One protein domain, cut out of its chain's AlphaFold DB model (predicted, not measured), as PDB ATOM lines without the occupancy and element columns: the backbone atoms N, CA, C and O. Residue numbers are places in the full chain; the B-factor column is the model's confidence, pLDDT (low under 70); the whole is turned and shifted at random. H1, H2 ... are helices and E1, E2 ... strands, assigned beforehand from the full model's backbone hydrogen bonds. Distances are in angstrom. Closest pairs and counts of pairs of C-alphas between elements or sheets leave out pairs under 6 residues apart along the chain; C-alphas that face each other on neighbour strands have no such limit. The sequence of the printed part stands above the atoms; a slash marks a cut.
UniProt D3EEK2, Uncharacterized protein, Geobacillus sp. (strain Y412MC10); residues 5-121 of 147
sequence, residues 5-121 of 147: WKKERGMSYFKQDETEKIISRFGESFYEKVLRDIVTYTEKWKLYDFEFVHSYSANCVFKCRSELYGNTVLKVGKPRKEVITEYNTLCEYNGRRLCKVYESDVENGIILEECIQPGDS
ATOM      1  N   TRP A   5     174.894 162.201 122.063       47.16
ATOM      2  CA  TRP A   5     175.369 162.703 123.360       47.16
ATOM      3  C   TRP A   5     174.365 162.452 124.499       47.16
ATOM      4  O   TRP A   5     174.767 162.408 125.661       47.16
ATOM      5  N   LYS A   6     173.074 162.243 124.188       44.69
ATOM      6  CA  LYS A   6     172.037 161.947 125.189       44.69
ATOM      7  C   LYS A   6     172.137 160.521 125.756       44.69
ATOM      8  O   LYS A   6     171.559 160.267 126.809       44.69
ATOM      9  N   LYS A   7     172.826 159.584 125.084       38.81
ATOM     10  CA  LYS A   7     172.829 158.150 125.450       38.81
ATOM     11  C   LYS A   7     174.123 157.626 126.076       38.81
ATOM     12  O   LYS A   7     174.049 156.658 126.825       38.81
ATOM     13  N   GLU A   8     175.282 158.231 125.826       38.81
ATOM     14  CA  GLU A   8     176.565 157.618 126.228       38.81
ATOM     15  C   GLU A   8     177.055 157.942 127.648       38.81
ATOM     16  O   GLU A   8     178.043 157.371 128.103       38.81
ATOM     17  N   ARG A   9     176.358 158.788 128.412       46.06
ATOM     18  CA  ARG A   9     176.693 159.035 129.825       46.06
ATOM     19  C   ARG A   9     175.425 159.144 130.647       46.06
ATOM     20  O   ARG A   9     174.955 160.250 130.867       46.06
ATOM     21  N   GLY A  10     174.871 158.008 131.076       36.31
ATOM     22  CA  GLY A  10     173.668 157.884 131.916       36.31
ATOM     23  C   GLY A  10     173.759 158.548 133.300       36.31
ATOM     24  O   GLY A  10     173.478 157.920 134.312       36.31
ATOM     25  N   MET A  11     174.147 159.816 133.351       45.88
ATOM     26  CA  MET A  11     174.063 160.709 134.487       45.88
ATOM     27  C   MET A  11     172.985 161.727 134.150       45.88
ATOM     28  O   MET A  11     173.205 162.684 133.408       45.88
ATOM     29  N   SER A  12     171.797 161.517 134.705       53.75
ATOM     30  CA  SER A  12     170.881 162.633 134.885       53.75
ATOM     31  C   SER A  12     171.558 163.576 135.878       53.75
ATOM     32  O   SER A  12     171.523 163.322 137.077       53.75
ATOM     33  N   TYR A  13     172.238 164.622 135.389       62.06
ATOM     34  CA  TYR A  13     172.859 165.656 136.239       62.06
ATOM     35  C   TYR A  13     171.835 166.377 137.128       62.06
ATOM     36  O   TYR A  13     172.206 167.063 138.072       62.06
ATOM     37  N   PHE A  14     170.554 166.205 136.807       69.75
ATOM     38  CA  PHE A  14     169.420 166.840 137.443       69.75
ATOM     39  C   PHE A  14     168.417 165.795 137.905       69.75
ATOM     40  O   PHE A  14     168.155 164.810 137.208       69.75
ATOM     41  N   LYS A  15     167.785 166.041 139.044       76.69
ATOM     42  CA  LYS A  15     166.509 165.406 139.371       76.69
ATOM     43  C   LYS A  15     165.430 165.951 138.436       76.69
ATOM     44  O   LYS A  15     165.532 167.066 137.924       76.69
ATOM     45  N   GLN A  16     164.373 165.173 138.212       72.44
ATOM     46  CA  GLN A  16     163.304 165.557 137.286       72.44
ATOM     47  C   GLN A  16     162.665 166.910 137.653       72.44
ATOM     48  O   GLN A  16     162.408 167.728 136.771       72.44
ATOM     49  N   ASP A  17     162.494 167.192 138.946       82.12
ATOM     50  CA  ASP A  17     161.942 168.461 139.425       82.12
ATOM     51  C   ASP A  17     162.893 169.653 139.204       82.12
ATOM     52  O   ASP A  17     162.446 170.786 139.023       82.12
ATOM     53  N   GLU A  18     164.208 169.425 139.186       83.31
ATOM     54  CA  GLU A  18     165.213 170.454 138.897       83.31
ATOM     55  C   GLU A  18     165.193 170.834 137.415       83.31
ATOM     56  O   GLU A  18     165.202 172.024 137.087       83.31
ATOM     57  N   THR A  19     165.076 169.842 136.529       86.38
ATOM     58  CA  THR A  19     164.907 170.049 135.085       86.38
ATOM     59  C   THR A  19     163.693 170.928 134.793       86.38
ATOM     60  O   THR A  19     163.812 171.944 134.104       86.38
ATOM     61  N   GLU A  20     162.536 170.595 135.366       86.19
ATOM     62  CA  GLU A  20     161.298 171.362 135.183       86.19
ATOM     63  C   GLU A  20     161.441 172.808 135.679       86.19
ATOM     64  O   GLU A  20     161.041 173.746 134.984       86.19
ATOM     65  N   LYS A  21     162.083 173.019 136.837       86.00
ATOM     66  CA  LYS A  21     162.346 174.361 137.385       86.00
ATOM     67  C   LYS A  21     163.262 175.190 136.480       86.00
ATOM     68  O   LYS A  21     163.000 176.378 136.278       86.00
ATOM     69  N   ILE A  22     164.324 174.595 135.932       85.50
ATOM     70  CA  ILE A  22     165.256 175.296 135.035       85.50
ATOM     71  C   ILE A  22     164.553 175.666 133.726       85.50
ATOM     72  O   ILE A  22     164.621 176.825 133.312       85.50
ATOM     73  N   ILE A  23     163.837 174.722 133.108       89.19
ATOM     74  CA  ILE A  23     163.103 174.957 131.856       89.19
ATOM     75  C   ILE A  23     162.027 176.026 132.058       89.19
ATOM     76  O   ILE A  23     161.969 176.981 131.284       89.19
ATOM     77  N   SER A  24     161.221 175.920 133.119       88.00
ATOM     78  CA  SER A  24     160.158 176.883 133.430       88.00
ATOM     79  C   SER A  24     160.693 178.310 133.589       88.00
ATOM     80  O   SER A  24     160.063 179.266 133.137       88.00
ATOM     81  N   ARG A  25     161.874 178.467 134.198       86.69
ATOM     82  CA  ARG A  25     162.459 179.782 134.474       86.69
ATOM     83  C   ARG A  25     163.242 180.367 133.300       86.69
ATOM     84  O   ARG A  25     163.169 181.573 133.066       86.69
ATOM     85  N   PHE A  26     164.038 179.555 132.610       87.12
ATOM     86  CA  PHE A  26     165.040 180.045 131.657       87.12
ATOM     87  C   PHE A  26     164.773 179.652 130.198       87.12
ATOM     88  O   PHE A  26     165.367 180.256 129.293       87.12
ATOM     89  N   GLY A  27     163.866 178.698 129.980       90.69
ATOM     90  CA  GLY A  27     163.530 178.115 128.684       90.69
ATOM     91  C   GLY A  27     164.350 176.866 128.349       90.69
ATOM     92  O   GLY A  27     165.461 176.664 128.840       90.69
ATOM     93  N   GLU A  28     163.801 176.040 127.461       92.06
ATOM     94  CA  GLU A  28     164.383 174.759 127.037       92.06
ATOM     95  C   GLU A  28     165.756 174.914 126.369       92.06
ATOM     96  O   GLU A  28     166.706 174.228 126.735       92.06
ATOM     97  N   SER A  29     165.918 175.899 125.480       91.75
ATOM     98  CA  SER A  29     167.205 176.159 124.814       91.75
ATOM     99  C   SER A  29     168.329 176.507 125.794       91.75
ATOM    100  O   SER A  29     169.498 176.188 125.562       91.75
ATOM    101  N   PHE A  30     167.986 177.153 126.910       91.38
ATOM    102  CA  PHE A  30     168.940 177.430 127.972       91.38
ATOM    103  C   PHE A  30     169.270 176.168 128.770       91.38
ATOM    104  O   PHE A  30     170.435 175.941 129.072       91.38
ATOM    105  N   TYR A  31     168.279 175.330 129.070       90.75
ATOM    106  CA  TYR A  31     168.512 174.040 129.720       90.75
ATOM    107  C   TYR A  31     169.462 173.147 128.901       90.75
ATOM    108  O   TYR A  31     170.426 172.607 129.439       90.75
ATOM    109  N   GLU A  32     169.279 173.070 127.582       91.56
ATOM    110  CA  GLU A  32     170.205 172.337 126.710       91.56
ATOM    111  C   GLU A  32     171.626 172.912 126.732       91.56
ATOM    112  O   GLU A  32     172.602 172.162 126.683       91.56
ATOM    113  N   LYS A  33     171.759 174.244 126.805       92.00
ATOM    114  CA  LYS A  33     173.059 174.897 126.998       92.00
ATOM    115  C   LYS A  33     173.687 174.461 128.322       92.00
ATOM    116  O   LYS A  33     174.833 174.032 128.309       92.00
ATOM    117  N   VAL A  34     172.936 174.506 129.422       91.44
ATOM    118  CA  VAL A  34     173.418 174.085 130.747       91.44
ATOM    119  C   VAL A  34     173.954 172.652 130.709       91.44
ATOM    120  O   VAL A  34     175.035 172.406 131.233       91.44
ATOM    121  N   LEU A  35     173.259 171.723 130.045       91.44
ATOM    122  CA  LEU A  35     173.735 170.342 129.901       91.44
ATOM    123  C   LEU A  35     175.089 170.259 129.182       91.44
ATOM    124  O   LEU A  35     175.989 169.556 129.641       91.44
ATOM    125  N   ARG A  36     175.254 170.992 128.074       92.62
ATOM    126  CA  ARG A  36     176.524 171.025 127.327       92.62
ATOM    127  C   ARG A  36     177.651 171.669 128.133       92.62
ATOM    128  O   ARG A  36     178.776 171.165 128.121       92.62
ATOM    129  N   ASP A  37     177.347 172.750 128.840       94.06
ATOM    130  CA  ASP A  37     178.319 173.468 129.658       94.06
ATOM    131  C   ASP A  37     178.781 172.598 130.826       94.06
ATOM    132  O   ASP A  37     179.981 172.450 131.033       94.06
ATOM    133  N   ILE A  38     177.862 171.944 131.546       91.38
ATOM    134  CA  ILE A  38     178.223 171.044 132.648       91.38
ATOM    135  C   ILE A  38     179.198 169.975 132.164       91.38
ATOM    136  O   ILE A  38     180.229 169.791 132.802       91.38
ATOM    137  N   VAL A  39     178.935 169.321 131.030       91.12
ATOM    138  CA  VAL A  39     179.861 168.321 130.470       91.12
ATOM    139  C   VAL A  39     181.230 168.942 130.182       91.12
ATOM    140  O   VAL A  39     182.251 168.422 130.633       91.12
ATOM    141  N   THR A  40     181.250 170.081 129.488       94.56
ATOM    142  CA  THR A  40     182.483 170.763 129.070       94.56
ATOM    143  C   THR A  40     183.340 171.178 130.268       94.56
ATOM    144  O   THR A  40     184.533 170.876 130.335       94.56
ATOM    145  N   TYR A  41     182.739 171.859 131.242       95.44
ATOM    146  CA  TYR A  41     183.471 172.433 132.368       95.44
ATOM    147  C   TYR A  41     183.736 171.426 133.484       95.44
ATOM    148  O   TYR A  41     184.718 171.582 134.207       95.44
ATOM    149  N   THR A  42     182.955 170.345 133.576       93.12
ATOM    150  CA  THR A  42     183.290 169.204 134.440       93.12
ATOM    151  C   THR A  42     184.625 168.595 134.045       93.12
ATOM    152  O   THR A  42     185.489 168.398 134.897       93.12
ATOM    153  N   GLU A  43     184.848 168.361 132.753       93.44
ATOM    154  CA  GLU A  43     186.116 167.808 132.276       93.44
ATOM    155  C   GLU A  43     187.271 168.806 132.411       93.44
ATOM    156  O   GLU A  43     188.372 168.422 132.834       93.44
ATOM    157  N   LYS A  44     187.008 170.079 132.078       96.62
ATOM    158  CA  LYS A  44     187.993 171.170 132.102       96.62
ATOM    159  C   LYS A  44     188.479 171.493 133.516       96.62
ATOM    160  O   LYS A  44     189.676 171.669 133.712       96.62
ATOM    161  N   TRP A  45     187.570 171.550 134.491       97.56
ATOM    162  CA  TRP A  45     187.854 172.002 135.860       97.56
ATOM    163  C   TRP A  45     187.729 170.897 136.919       97.56
ATOM    164  O   TRP A  45     187.741 171.182 138.119       97.56
ATOM    165  N   LYS A  46     187.641 169.634 136.475       96.31
ATOM    166  CA  LYS A  46     187.585 168.426 137.317       96.31
ATOM    167  C   LYS A  46     186.477 168.494 138.365       96.31
ATOM    168  O   LYS A  46     186.734 168.321 139.556       96.31
ATOM    169  N   LEU A  47     185.261 168.812 137.912       95.62
ATOM    170  CA  LEU A  47     184.109 169.026 138.790       95.62
ATOM    171  C   LEU A  47     183.324 167.736 139.061       95.62
ATOM    172  O   LEU A  47     183.191 166.885 138.188       95.62
ATOM    173  N   TYR A  48     182.762 167.608 140.257       93.50
ATOM    174  CA  TYR A  48     181.923 166.483 140.676       93.50
ATOM    175  C   TYR A  48     180.987 166.894 141.830       93.50
ATOM    176  O   TYR A  48     181.028 168.038 142.283       93.50
ATOM    177  N   ASP A  49     180.121 165.982 142.292       92.38
ATOM    178  CA  ASP A  49     179.164 166.198 143.397       92.38
ATOM    179  C   ASP A  49     178.289 167.463 143.232       92.38
ATOM    180  O   ASP A  49     178.266 168.340 144.093       92.38
ATOM    181  N   PHE A  50     177.580 167.585 142.106       91.00
ATOM    182  CA  PHE A  50     176.737 168.751 141.828       91.00
ATOM    183  C   PHE A  50     175.450 168.769 142.663       91.00
ATOM    184  O   PHE A  50     174.699 167.796 142.705       91.00
ATOM    185  N   GLU A  51     175.155 169.926 143.247       90.69
ATOM    186  CA  GLU A  51     173.911 170.251 143.939       90.69
ATOM    187  C   GLU A  51     173.330 171.536 143.338       90.69
ATOM    188  O   GLU A  51     173.957 172.602 143.373       90.69
ATOM    189  N   PHE A  52     172.125 171.450 142.774       88.81
ATOM    190  CA  PHE A  52     171.461 172.611 142.195       88.81
ATOM    191  C   PHE A  52     170.939 173.555 143.286       88.81
ATOM    192  O   PHE A  52     170.135 173.182 144.141       88.81
ATOM    193  N   VAL A  53     171.356 174.821 143.226       87.31
ATOM    194  CA  VAL A  53     170.888 175.860 144.145       87.31
ATOM    195  C   VAL A  53     169.663 176.540 143.552       87.31
ATOM    196  O   VAL A  53     169.751 177.383 142.654       87.31
ATOM    197  N   HIS A  54     168.499 176.214 144.109       78.00
ATOM    198  CA  HIS A  54     167.247 176.898 143.806       78.00
ATOM    199  C   HIS A  54     167.307 178.363 144.260       78.00
ATOM    200  O   HIS A  54     167.025 178.692 145.409       78.00
ATOM    201  N   SER A  55     167.666 179.263 143.346       70.75
ATOM    202  CA  SER A  55     167.688 180.702 143.604       70.75
ATOM    203  C   SER A  55     166.941 181.471 142.517       70.75
ATOM    204  O   SER A  55     166.916 181.080 141.349       70.75
ATOM    205  N   TYR A  56     166.364 182.619 142.880       60.94
ATOM    206  CA  TYR A  56     165.782 183.575 141.929       60.94
ATOM    207  C   TYR A  56     166.853 184.399 141.193       60.94
ATOM    208  O   TYR A  56     166.586 185.522 140.764       60.94
ATOM    209  N   SER A  57     168.066 183.866 141.024       66.69
ATOM    210  CA  SER A  57     169.136 184.566 140.318       66.69
ATOM    211  C   SER A  57     168.904 184.569 138.797       66.69
ATOM    212  O   SER A  57     168.030 183.860 138.274       66.69
ATOM    213  N   ALA A  58     169.656 185.407 138.081       74.06
ATOM    214  CA  ALA A  58     169.679 185.433 136.617       74.06
ATOM    215  C   ALA A  58     170.458 184.249 136.004       74.06
ATOM    216  O   ALA A  58     170.326 183.994 134.807       74.06
ATOM    217  N   ASN A  59     171.223 183.524 136.827       84.00
ATOM    218  CA  ASN A  59     172.059 182.391 136.447       84.00
ATOM    219  C   ASN A  59     171.516 181.083 137.051       84.00
ATOM    220  O   ASN A  59     170.839 181.068 138.083       84.00
ATOM    221  N   CYS A  60     171.842 179.964 136.414       89.69
ATOM    222  CA  CYS A  60     171.721 178.639 137.004       89.69
ATOM    223  C   CYS A  60     172.953 178.401 137.885       89.69
ATOM    224  O   CYS A  60     174.076 178.603 137.427       89.69
ATOM    225  N   VAL A  61     172.755 178.052 139.156       91.81
ATOM    226  CA  VAL A  61     173.835 177.999 140.151       91.81
ATOM    227  C   VAL A  61     173.928 176.600 140.732       91.81
ATOM    228  O   VAL A  61     172.918 176.035 141.147       91.81
ATOM    229  N   PHE A  62     175.146 176.075 140.806       92.38
ATOM    230  CA  PHE A  62     175.446 174.770 141.372       92.38
ATOM    231  C   PHE A  62     176.501 174.903 142.452       92.38
ATOM    232  O   PHE A  62     177.535 175.523 142.218       92.38
ATOM    233  N   LYS A  63     176.278 174.276 143.604       93.69
ATOM    234  CA  LYS A  63     177.386 173.889 144.476       93.69
ATOM    235  C   LYS A  63     177.988 172.610 143.908       93.69
ATOM    236  O   LYS A  63     177.260 171.752 143.421       93.69
ATOM    237  N   CYS A  64     179.304 172.501 143.926       94.38
ATOM    238  CA  CYS A  64     180.011 171.308 143.478       94.38
ATOM    239  C   CYS A  64     181.380 171.219 144.154       94.38
ATOM    240  O   CYS A  64     181.772 172.095 144.932       94.38
ATOM    241  N   ARG A  65     182.115 170.154 143.859       95.81
ATOM    242  CA  ARG A  65     183.522 170.011 144.222       95.81
ATOM    243  C   ARG A  65     184.388 170.024 142.979       95.81
ATOM    244  O   ARG A  65     183.973 169.546 141.933       95.81
ATOM    245  N   SER A  66     185.602 170.532 143.124       97.12
ATOM    246  CA  SER A  66     186.675 170.456 142.142       97.12
ATOM    247  C   SER A  66     187.860 169.720 142.752       97.12
ATOM    248  O   SER A  66     188.254 170.010 143.882       97.12
ATOM    249  N   GLU A  67     188.485 168.816 142.000       97.31
ATOM    250  CA  GLU A  67     189.769 168.223 142.411       97.31
ATOM    251  C   GLU A  67     190.885 169.275 142.522       97.31
ATOM    252  O   GLU A  67     191.843 169.087 143.267       97.31
ATOM    253  N   LEU A  68     190.752 170.392 141.799       97.00
ATOM    254  CA  LEU A  68     191.739 171.471 141.754       97.00
ATOM    255  C   LEU A  68     191.534 172.498 142.876       97.00
ATOM    256  O   LEU A  68     192.505 173.061 143.378       97.00
ATOM    257  N   TYR A  69     190.276 172.753 143.253       96.75
ATOM    258  CA  TYR A  69     189.901 173.908 144.082       96.75
ATOM    259  C   TYR A  69     189.110 173.565 145.355       96.75
ATOM    260  O   TYR A  69     188.891 174.440 146.189       96.75
ATOM    261  N   GLY A  70     188.693 172.310 145.553       96.00
ATOM    262  CA  GLY A  70     187.863 171.918 146.696       96.00
ATOM    263  C   GLY A  70     186.393 172.303 146.508       96.00
ATOM    264  O   GLY A  70     185.830 172.055 145.449       96.00
ATOM    265  N   ASN A  71     185.741 172.863 147.533       96.31
ATOM    266  CA  ASN A  71     184.329 173.260 147.443       96.31
ATOM    267  C   ASN A  71     184.166 174.512 146.567       96.31
ATOM    268  O   ASN A  71     184.729 175.568 146.862       96.31
ATOM    269  N   THR A  72     183.340 174.415 145.529       96.75
ATOM    270  CA  THR A  72     183.169 175.456 144.510       96.75
ATOM    271  C   THR A  72     181.701 175.742 144.213       96.75
ATOM    272  O   THR A  72     180.813 174.936 144.496       96.75
ATOM    273  N   VAL A  73     181.444 176.900 143.611       95.38
ATOM    274  CA  VAL A  73     180.157 177.255 143.016       95.38
ATOM    275  C   VAL A  73     180.351 177.460 141.519       95.38
ATOM    276  O   VAL A  73     181.162 178.283 141.100       95.38
ATOM    277  N   LEU A  74     179.596 176.721 140.707       95.50
ATOM    278  CA  LEU A  74     179.517 176.917 139.264       95.50
ATOM    279  C   LEU A  74     178.272 177.743 138.933       95.50
ATOM    280  O   LEU A  74     177.141 177.320 139.189       95.50
ATOM    281  N   LYS A  75     178.474 178.905 138.318       94.31
ATOM    282  CA  LYS A  75     177.412 179.735 137.755       94.31
ATOM    283  C   LYS A  75     177.383 179.565 136.244       94.31
ATOM    284  O   LYS A  75     178.378 179.807 135.566       94.31
ATOM    285  N   VAL A  76     176.217 179.195 135.728       92.88
ATOM    286  CA  VAL A  76     175.927 179.083 134.298       92.88
ATOM    287  C   VAL A  76     174.882 180.127 133.938       92.88
ATOM    288  O   VAL A  76     173.720 180.037 134.333       92.88
ATOM    289  N   GLY A  77     175.301 181.145 133.200       89.94
ATOM    290  CA  GLY A  77     174.470 182.250 132.748       89.94
ATOM    291  C   GLY A  77     174.266 182.269 131.237       89.94
ATOM    292  O   GLY A  77     174.753 181.419 130.481       89.94
ATOM    293  N   LYS A  78     173.516 183.278 130.782       85.31
ATOM    294  CA  LYS A  78     173.516 183.679 129.369       85.31
ATOM    295  C   LYS A  78     174.721 184.596 129.134       85.31
ATOM    296  O   LYS A  78     174.988 185.431 129.996       85.31
ATOM    297  N   PRO A  79     175.398 184.501 127.983       78.75
ATOM    298  CA  PRO A  79     176.495 185.400 127.657       78.75
ATOM    299  C   PRO A  79     175.942 186.816 127.478       78.75
ATOM    300  O   PRO A  79     175.268 187.130 126.497       78.75
ATOM    301  N   ARG A  80     176.128 187.649 128.500       81.31
ATOM    302  CA  ARG A  80     175.622 189.020 128.561       81.31
ATOM    303  C   ARG A  80     176.614 189.913 129.294       81.31
ATOM    304  O   ARG A  80     177.489 189.429 130.011       81.31
ATOM    305  N   LYS A  81     176.446 191.228 129.140       78.56
ATOM    306  CA  LYS A  81     177.309 192.238 129.771       78.56
ATOM    307  C   LYS A  81     177.356 192.094 131.293       78.56
ATOM    308  O   LYS A  81     178.395 192.357 131.883       78.56
ATOM    309  N   GLU A  82     176.269 191.646 131.916       81.19
ATOM    310  CA  GLU A  82     176.183 191.466 133.364       81.19
ATOM    311  C   GLU A  82     177.200 190.443 133.889       81.19
ATOM    312  O   GLU A  82     177.791 190.688 134.935       81.19
ATOM    313  N   VAL A  83     177.471 189.357 133.150       82.00
ATOM    314  CA  VAL A  83     178.471 188.349 133.556       82.00
ATOM    315  C   VAL A  83     179.881 188.937 133.531       82.00
ATOM    316  O   VAL A  83     180.679 188.672 134.425       82.00
ATOM    317  N   ILE A  84     180.184 189.779 132.538       85.00
ATOM    318  CA  ILE A  84     181.478 190.473 132.444       85.00
ATOM    319  C   ILE A  84     181.639 191.443 133.618       85.00
ATOM    320  O   ILE A  84     182.690 191.473 134.253       85.00
ATOM    321  N   THR A  85     180.596 192.216 133.934       84.62
ATOM    322  CA  THR A  85     180.611 193.132 135.082       84.62
ATOM    323  C   THR A  85     180.782 192.377 136.400       84.62
ATOM    324  O   THR A  85     181.577 192.804 137.237       84.62
ATOM    325  N   GLU A  86     180.078 191.255 136.584       85.12
ATOM    326  CA  GLU A  86     180.216 190.387 137.759       85.12
ATOM    327  C   GLU A  86     181.650 189.865 137.881       85.12
ATOM    328  O   GLU A  86     182.288 190.081 138.909       85.12
ATOM    329  N   TYR A  87     182.189 189.272 136.815       88.50
ATOM    330  CA  TYR A  87     183.562 188.775 136.781       88.50
ATOM    331  C   TYR A  87     184.587 189.860 137.133       88.50
ATOM    332  O   TYR A  87     185.416 189.653 138.020       88.50
ATOM    333  N   ASN A  88     184.507 191.029 136.489       88.50
ATOM    334  CA  ASN A  88     185.427 192.136 136.745       88.50
ATOM    335  C   ASN A  88     185.346 192.593 138.206       88.50
ATOM    336  O   ASN A  88     186.375 192.731 138.861       88.50
ATOM    337  N   THR A  89     184.128 192.739 138.736       86.81
ATOM    338  CA  THR A  89     183.915 193.116 140.139       86.81
ATOM    339  C   THR A  89     184.536 192.080 141.073       86.81
ATOM    340  O   THR A  89     185.304 192.429 141.963       86.81
ATOM    341  N   LEU A  90     184.272 190.786 140.878       88.00
ATOM    342  CA  LEU A  90     184.844 189.746 141.737       88.00
ATOM    343  C   LEU A  90     186.381 189.721 141.665       88.00
ATOM    344  O   LEU A  90     187.043 189.562 142.694       88.00
ATOM    345  N   CYS A  91     186.959 189.948 140.482       87.81
ATOM    346  CA  CYS A  91     188.409 190.027 140.295       87.81
ATOM    347  C   CYS A  91     189.043 191.228 141.009       87.81
ATOM    348  O   CYS A  91     190.123 191.088 141.577       87.81
ATOM    349  N   GLU A  92     188.382 192.388 141.045       86.38
ATOM    350  CA  GLU A  92     188.869 193.567 141.781       86.38
ATOM    351  C   GLU A  92     188.962 193.308 143.297       86.38
ATOM    352  O   GLU A  92     189.900 193.741 143.985       86.38
ATOM    353  N   TYR A  93     188.002 192.557 143.841       84.62
ATOM    354  CA  TYR A  93     187.980 192.215 145.264       84.62
ATOM    355  C   TYR A  93     188.865 191.007 145.600       84.62
ATOM    356  O   TYR A  93     189.371 190.954 146.725       84.62
ATOM    357  N   ASN A  94     189.093 190.097 144.645       84.75
ATOM    358  CA  ASN A  94     190.014 188.954 144.700       84.75
ATOM    359  C   ASN A  94     189.946 188.162 146.022       84.75
ATOM    360  O   ASN A  94     190.951 188.008 146.718       84.75
ATOM    361  N   GLY A  95     188.752 187.712 146.416       79.44
ATOM    362  CA  GLY A  95     188.582 186.890 147.621       79.44
ATOM    363  C   GLY A  95     188.605 187.649 148.954       79.44
ATOM    364  O   GLY A  95     188.594 187.020 150.005       79.44
ATOM    365  N   ARG A  96     188.678 188.992 148.965       81.75
ATOM    366  CA  ARG A  96     188.728 189.764 150.226       81.75
ATOM    367  C   ARG A  96     187.374 189.853 150.928       81.75
ATOM    368  O   ARG A  96     187.225 189.408 152.056       81.75
ATOM    369  N   ARG A  97     186.402 190.507 150.290       82.38
ATOM    370  CA  ARG A  97     185.027 190.675 150.816       82.38
ATOM    371  C   ARG A  97     183.971 190.008 149.949       82.38
ATOM    372  O   ARG A  97     182.820 189.910 150.355       82.38
ATOM    373  N   LEU A  98     184.380 189.590 148.761       87.19
ATOM    374  CA  LEU A  98     183.594 188.822 147.812       87.19
ATOM    375  C   LEU A  98     184.303 187.487 147.605       87.19
ATOM    376  O   LEU A  98     185.511 187.405 147.840       87.19
ATOM    377  N   CYS A  99     183.559 186.478 147.160       90.12
ATOM    378  CA  CYS A  99     184.125 185.186 146.796       90.12
ATOM    379  C   CYS A  99     185.225 185.352 145.742       90.12
ATOM    380  O   CYS A  99     185.192 186.248 144.889       90.12
ATOM    381  N   LYS A 100     186.234 184.488 145.817       94.00
ATOM    382  CA  LYS A 100     187.281 184.438 144.804       94.00
ATOM    383  C   LYS A 100     186.771 183.737 143.542       94.00
ATOM    384  O   LYS A 100     186.180 182.666 143.634       94.00
ATOM    385  N   VAL A 101     187.064 184.288 142.364       96.25
ATOM    386  CA  VAL A 101     186.916 183.553 141.097       96.25
ATOM    387  C   VAL A 101     188.115 182.623 140.939       96.25
ATOM    388  O   VAL A 101     189.260 183.072 141.012       96.25
ATOM    389  N   TYR A 102     187.859 181.333 140.736       96.19
ATOM    390  CA  TYR A 102     188.898 180.363 140.402       96.19
ATOM    391  C   TYR A 102     189.120 180.303 138.896       96.19
ATOM    392  O   TYR A 102     190.255 180.393 138.443       96.19
ATOM    393  N   GLU A 103     188.036 180.191 138.128       97.12
ATOM    394  CA  GLU A 103     188.069 180.063 136.673       97.12
ATOM    395  C   GLU A 103     186.865 180.763 136.047       97.12
ATOM    396  O   GLU A 103     185.824 180.946 136.682       97.12
ATOM    397  N   SER A 104     186.978 181.136 134.774       95.56
ATOM    398  CA  SER A 104     185.842 181.686 134.039       95.56
ATOM    399  C   SER A 104     185.898 181.385 132.547       95.56
ATOM    400  O   SER A 104     186.950 181.127 131.963       95.56
ATOM    401  N   ASP A 105     184.722 181.424 131.937       95.38
ATOM    402  CA  ASP A 105     184.510 181.511 130.502       95.38
ATOM    403  C   ASP A 105     183.367 182.507 130.285       95.38
ATOM    404  O   ASP A 105     182.199 182.159 130.099       95.38
ATOM    405  N   VAL A 106     183.706 183.787 130.443       91.94
ATOM    406  CA  VAL A 106     182.736 184.891 130.425       91.94
ATOM    407  C   VAL A 106     182.033 185.028 129.074       91.94
ATOM    408  O   VAL A 106     180.871 185.434 129.036       91.94
ATOM    409  N   GLU A 107     182.693 184.628 127.983       91.06
ATOM    410  CA  GLU A 107     182.115 184.603 126.634       91.06
ATOM    411  C   GLU A 107     180.964 183.603 126.528       91.06
ATOM    412  O   GLU A 107     179.996 183.865 125.818       91.06
ATOM    413  N   ASN A 108     181.029 182.502 127.283       92.69
ATOM    414  CA  ASN A 108     179.954 181.518 127.398       92.69
ATOM    415  C   ASN A 108     179.062 181.729 128.630       92.69
ATOM    416  O   ASN A 108     178.093 180.991 128.834       92.69
ATOM    417  N   GLY A 109     179.324 182.764 129.431       93.56
ATOM    418  CA  GLY A 109     178.542 183.096 130.617       93.56
ATOM    419  C   GLY A 109     178.832 182.200 131.825       93.56
ATOM    420  O   GLY A 109     177.911 181.930 132.593       93.56
ATOM    421  N   ILE A 110     180.059 181.697 131.971       95.62
ATOM    422  CA  ILE A 110     180.425 180.693 132.977       95.62
ATOM    423  C   ILE A 110     181.427 181.269 133.968       95.62
ATOM    424  O   ILE A 110     182.448 181.834 133.575       95.62
ATOM    425  N   ILE A 111     181.156 181.090 135.258       96.00
ATOM    426  CA  ILE A 111     182.064 181.480 136.340       96.00
ATOM    427  C   ILE A 111     182.144 180.324 137.338       96.00
ATOM    428  O   ILE A 111     181.113 179.806 137.769       96.00
ATOM    429  N   LEU A 112     183.364 179.931 137.701       97.19
ATOM    430  CA  LEU A 112     183.652 179.031 138.811       97.19
ATOM    431  C   LEU A 112     184.271 179.844 139.944       97.19
ATOM    432  O   LEU A 112     185.339 180.437 139.789       97.19
ATOM    433  N   GLU A 113     183.609 179.861 141.089       96.44
ATOM    434  CA  GLU A 113     183.997 180.680 142.231       96.44
ATOM    435  C   GLU A 113     184.053 179.869 143.529       96.44
ATOM    436  O   GLU A 113     183.591 178.730 143.622       96.44
ATOM    437  N   GLU A 114     184.657 180.478 144.539       96.19
ATOM    438  CA  GLU A 114     184.737 179.971 145.900       96.19
ATOM    439  C   GLU A 114     183.351 179.730 146.504       96.19
ATOM    440  O   GLU A 114     182.485 180.609 146.512       96.19
ATOM    441  N   CYS A 115     183.160 178.543 147.081       94.94
ATOM    442  CA  CYS A 115     181.988 178.260 147.893       94.94
ATOM    443  C   CYS A 115     182.229 178.731 149.331       94.94
ATOM    444  O   CYS A 115     182.852 178.020 150.117       94.94
ATOM    445  N   ILE A 116     181.720 179.915 149.687       90.75
ATOM    446  CA  ILE A 116     181.795 180.438 151.060       90.75
ATOM    447  C   ILE A 116     181.152 179.440 152.036       90.75
ATOM    448  O   ILE A 116     180.044 178.968 151.790       90.75
ATOM    449  N   GLN A 117     181.838 179.130 153.141       86.75
ATOM    450  CA  GLN A 117     181.372 178.205 154.183       86.75
ATOM    451  C   GLN A 117     181.255 178.936 155.538       86.75
ATOM    452  O   GLN A 117     182.181 179.664 155.895       86.75
ATOM    453  N   PRO A 118     180.150 178.776 156.301       84.56
ATOM    454  CA  PRO A 118     178.991 177.921 156.003       84.56
ATOM    455  C   PRO A 118     178.119 178.436 154.838       84.56
ATOM    456  O   PRO A 118     177.337 177.674 154.279       84.56
ATOM    457  N   GLY A 119     178.315 179.689 154.406       81.94
ATOM    458  CA  GLY A 119     177.680 180.235 153.198       81.94
ATOM    459  C   GLY A 119     176.215 180.622 153.376       81.94
ATOM    460  O   GLY A 119     175.474 180.693 152.393       81.94
ATOM    461  N   ASP A 120     175.791 180.856 154.617       84.44
ATOM    462  CA  ASP A 120     174.413 181.201 154.927       84.44
ATOM    463  C   ASP A 120     174.040 182.586 154.399       84.44
ATOM    464  O   ASP A 120     174.805 183.553 154.455       84.44
ATOM    465  N   SER A 121     172.808 182.689 153.900       85.56
ATOM    466  CA  SER A 121     172.217 183.983 153.577       85.56
ATOM    467  C   SER A 121     172.135 184.838 154.837       85.56
ATOM    468  O   SER A 121     171.755 184.350 155.898       85.56
TER     469      SER A 121
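Overview. This is residues 5 to 121 of the 147 residues of an uncharacterized protein of Geobacillus sp. (strain Y412MC10) (UniProt D3EEK2). One twisted sheet of five strands stands between two helices, with the long H2 across one face and H3 over E5 and E4 on the other. A further helix, H1, makes a corner with H2 and only grazes the sheet; H1 and H3 lie toward opposite ends of the longest axis. The printed part has 117 residues, with three named helices and five named strands in the order H1, H2, E1, E2, E3, H3, E4, E5. The sheet runs E1, E2, E3, E5, E4, antiparallel throughout, and the class is mixed, helices and strands. The whole is compact, with a radius of gyration of the C-alphas of 13.9 A and spans of 42 by 29 by 27 A.

Arrangement. H1, residues 16 to 26, touches H2, residues 28 to 45, through residues 30 to 31 of H2 alone; the closest C-alphas are those of Ile 23 and Tyr 31, 5.9 A apart. They run opposite ways at a steep tilt of 69 degrees, only just short of about perpendicular. In H1, H2 and H3, residues 81 to 93, every O i to N i+4 pair is within hydrogen-bond range. E1, residues 47 to 53, E2, residues 60 to 66, and E3, residues 70 to 76, form a meander, each strand the antiparallel neighbour of the one before. N 51 and O 63 are 2.8 A apart in the hairpin of E1 and E2, and N 62 and O 74 are 2.9 A apart in that of E2 and E3. H2 is on the sheet; its closest C-alpha to E3 is that of Val 34, 6.6 A from that of Val 76. E5, residues 110 to 114, is the antiparallel neighbour of E3, with N 73 and O 113 2.8 A apart, and forms a hairpin with E4, residues 101 to 105, with N 105 and O 110 2.8 A apart. E3, H3 and E4 form a split strand-helix-strand unit, two strands running the same way with E5 between them, and its crossover is right-handed. H3 is on the sheet at a height of 10.4 A, over E5 and E4, and runs along the strands, at 25 degrees to E4 on the local plane. The closest C-alphas of H3 and E4 are those of Leu 90 and Val 101, 6.6 A apart. H2 and H3 lie on opposite faces, giving three layers, helices on both faces of a sheet.

Along the chain. H1 begins at C-alpha 16, (163.304, 165.557, 137.286). H2 is 25.2 A long, H3 18.8 A and E3 18.6 A. E5 ends at C-alpha 114, (184.737, 179.971, 145.900).

Size, cuts and confidence. The C-alphas farthest apart are those of Lys 7 and Arg 96, 43.2 A. The printed part has no cut, and no link between named elements is long. The mean pLDDT of the printed part is 85.7; residues 5 to 14 and 56 to 57 are under 70.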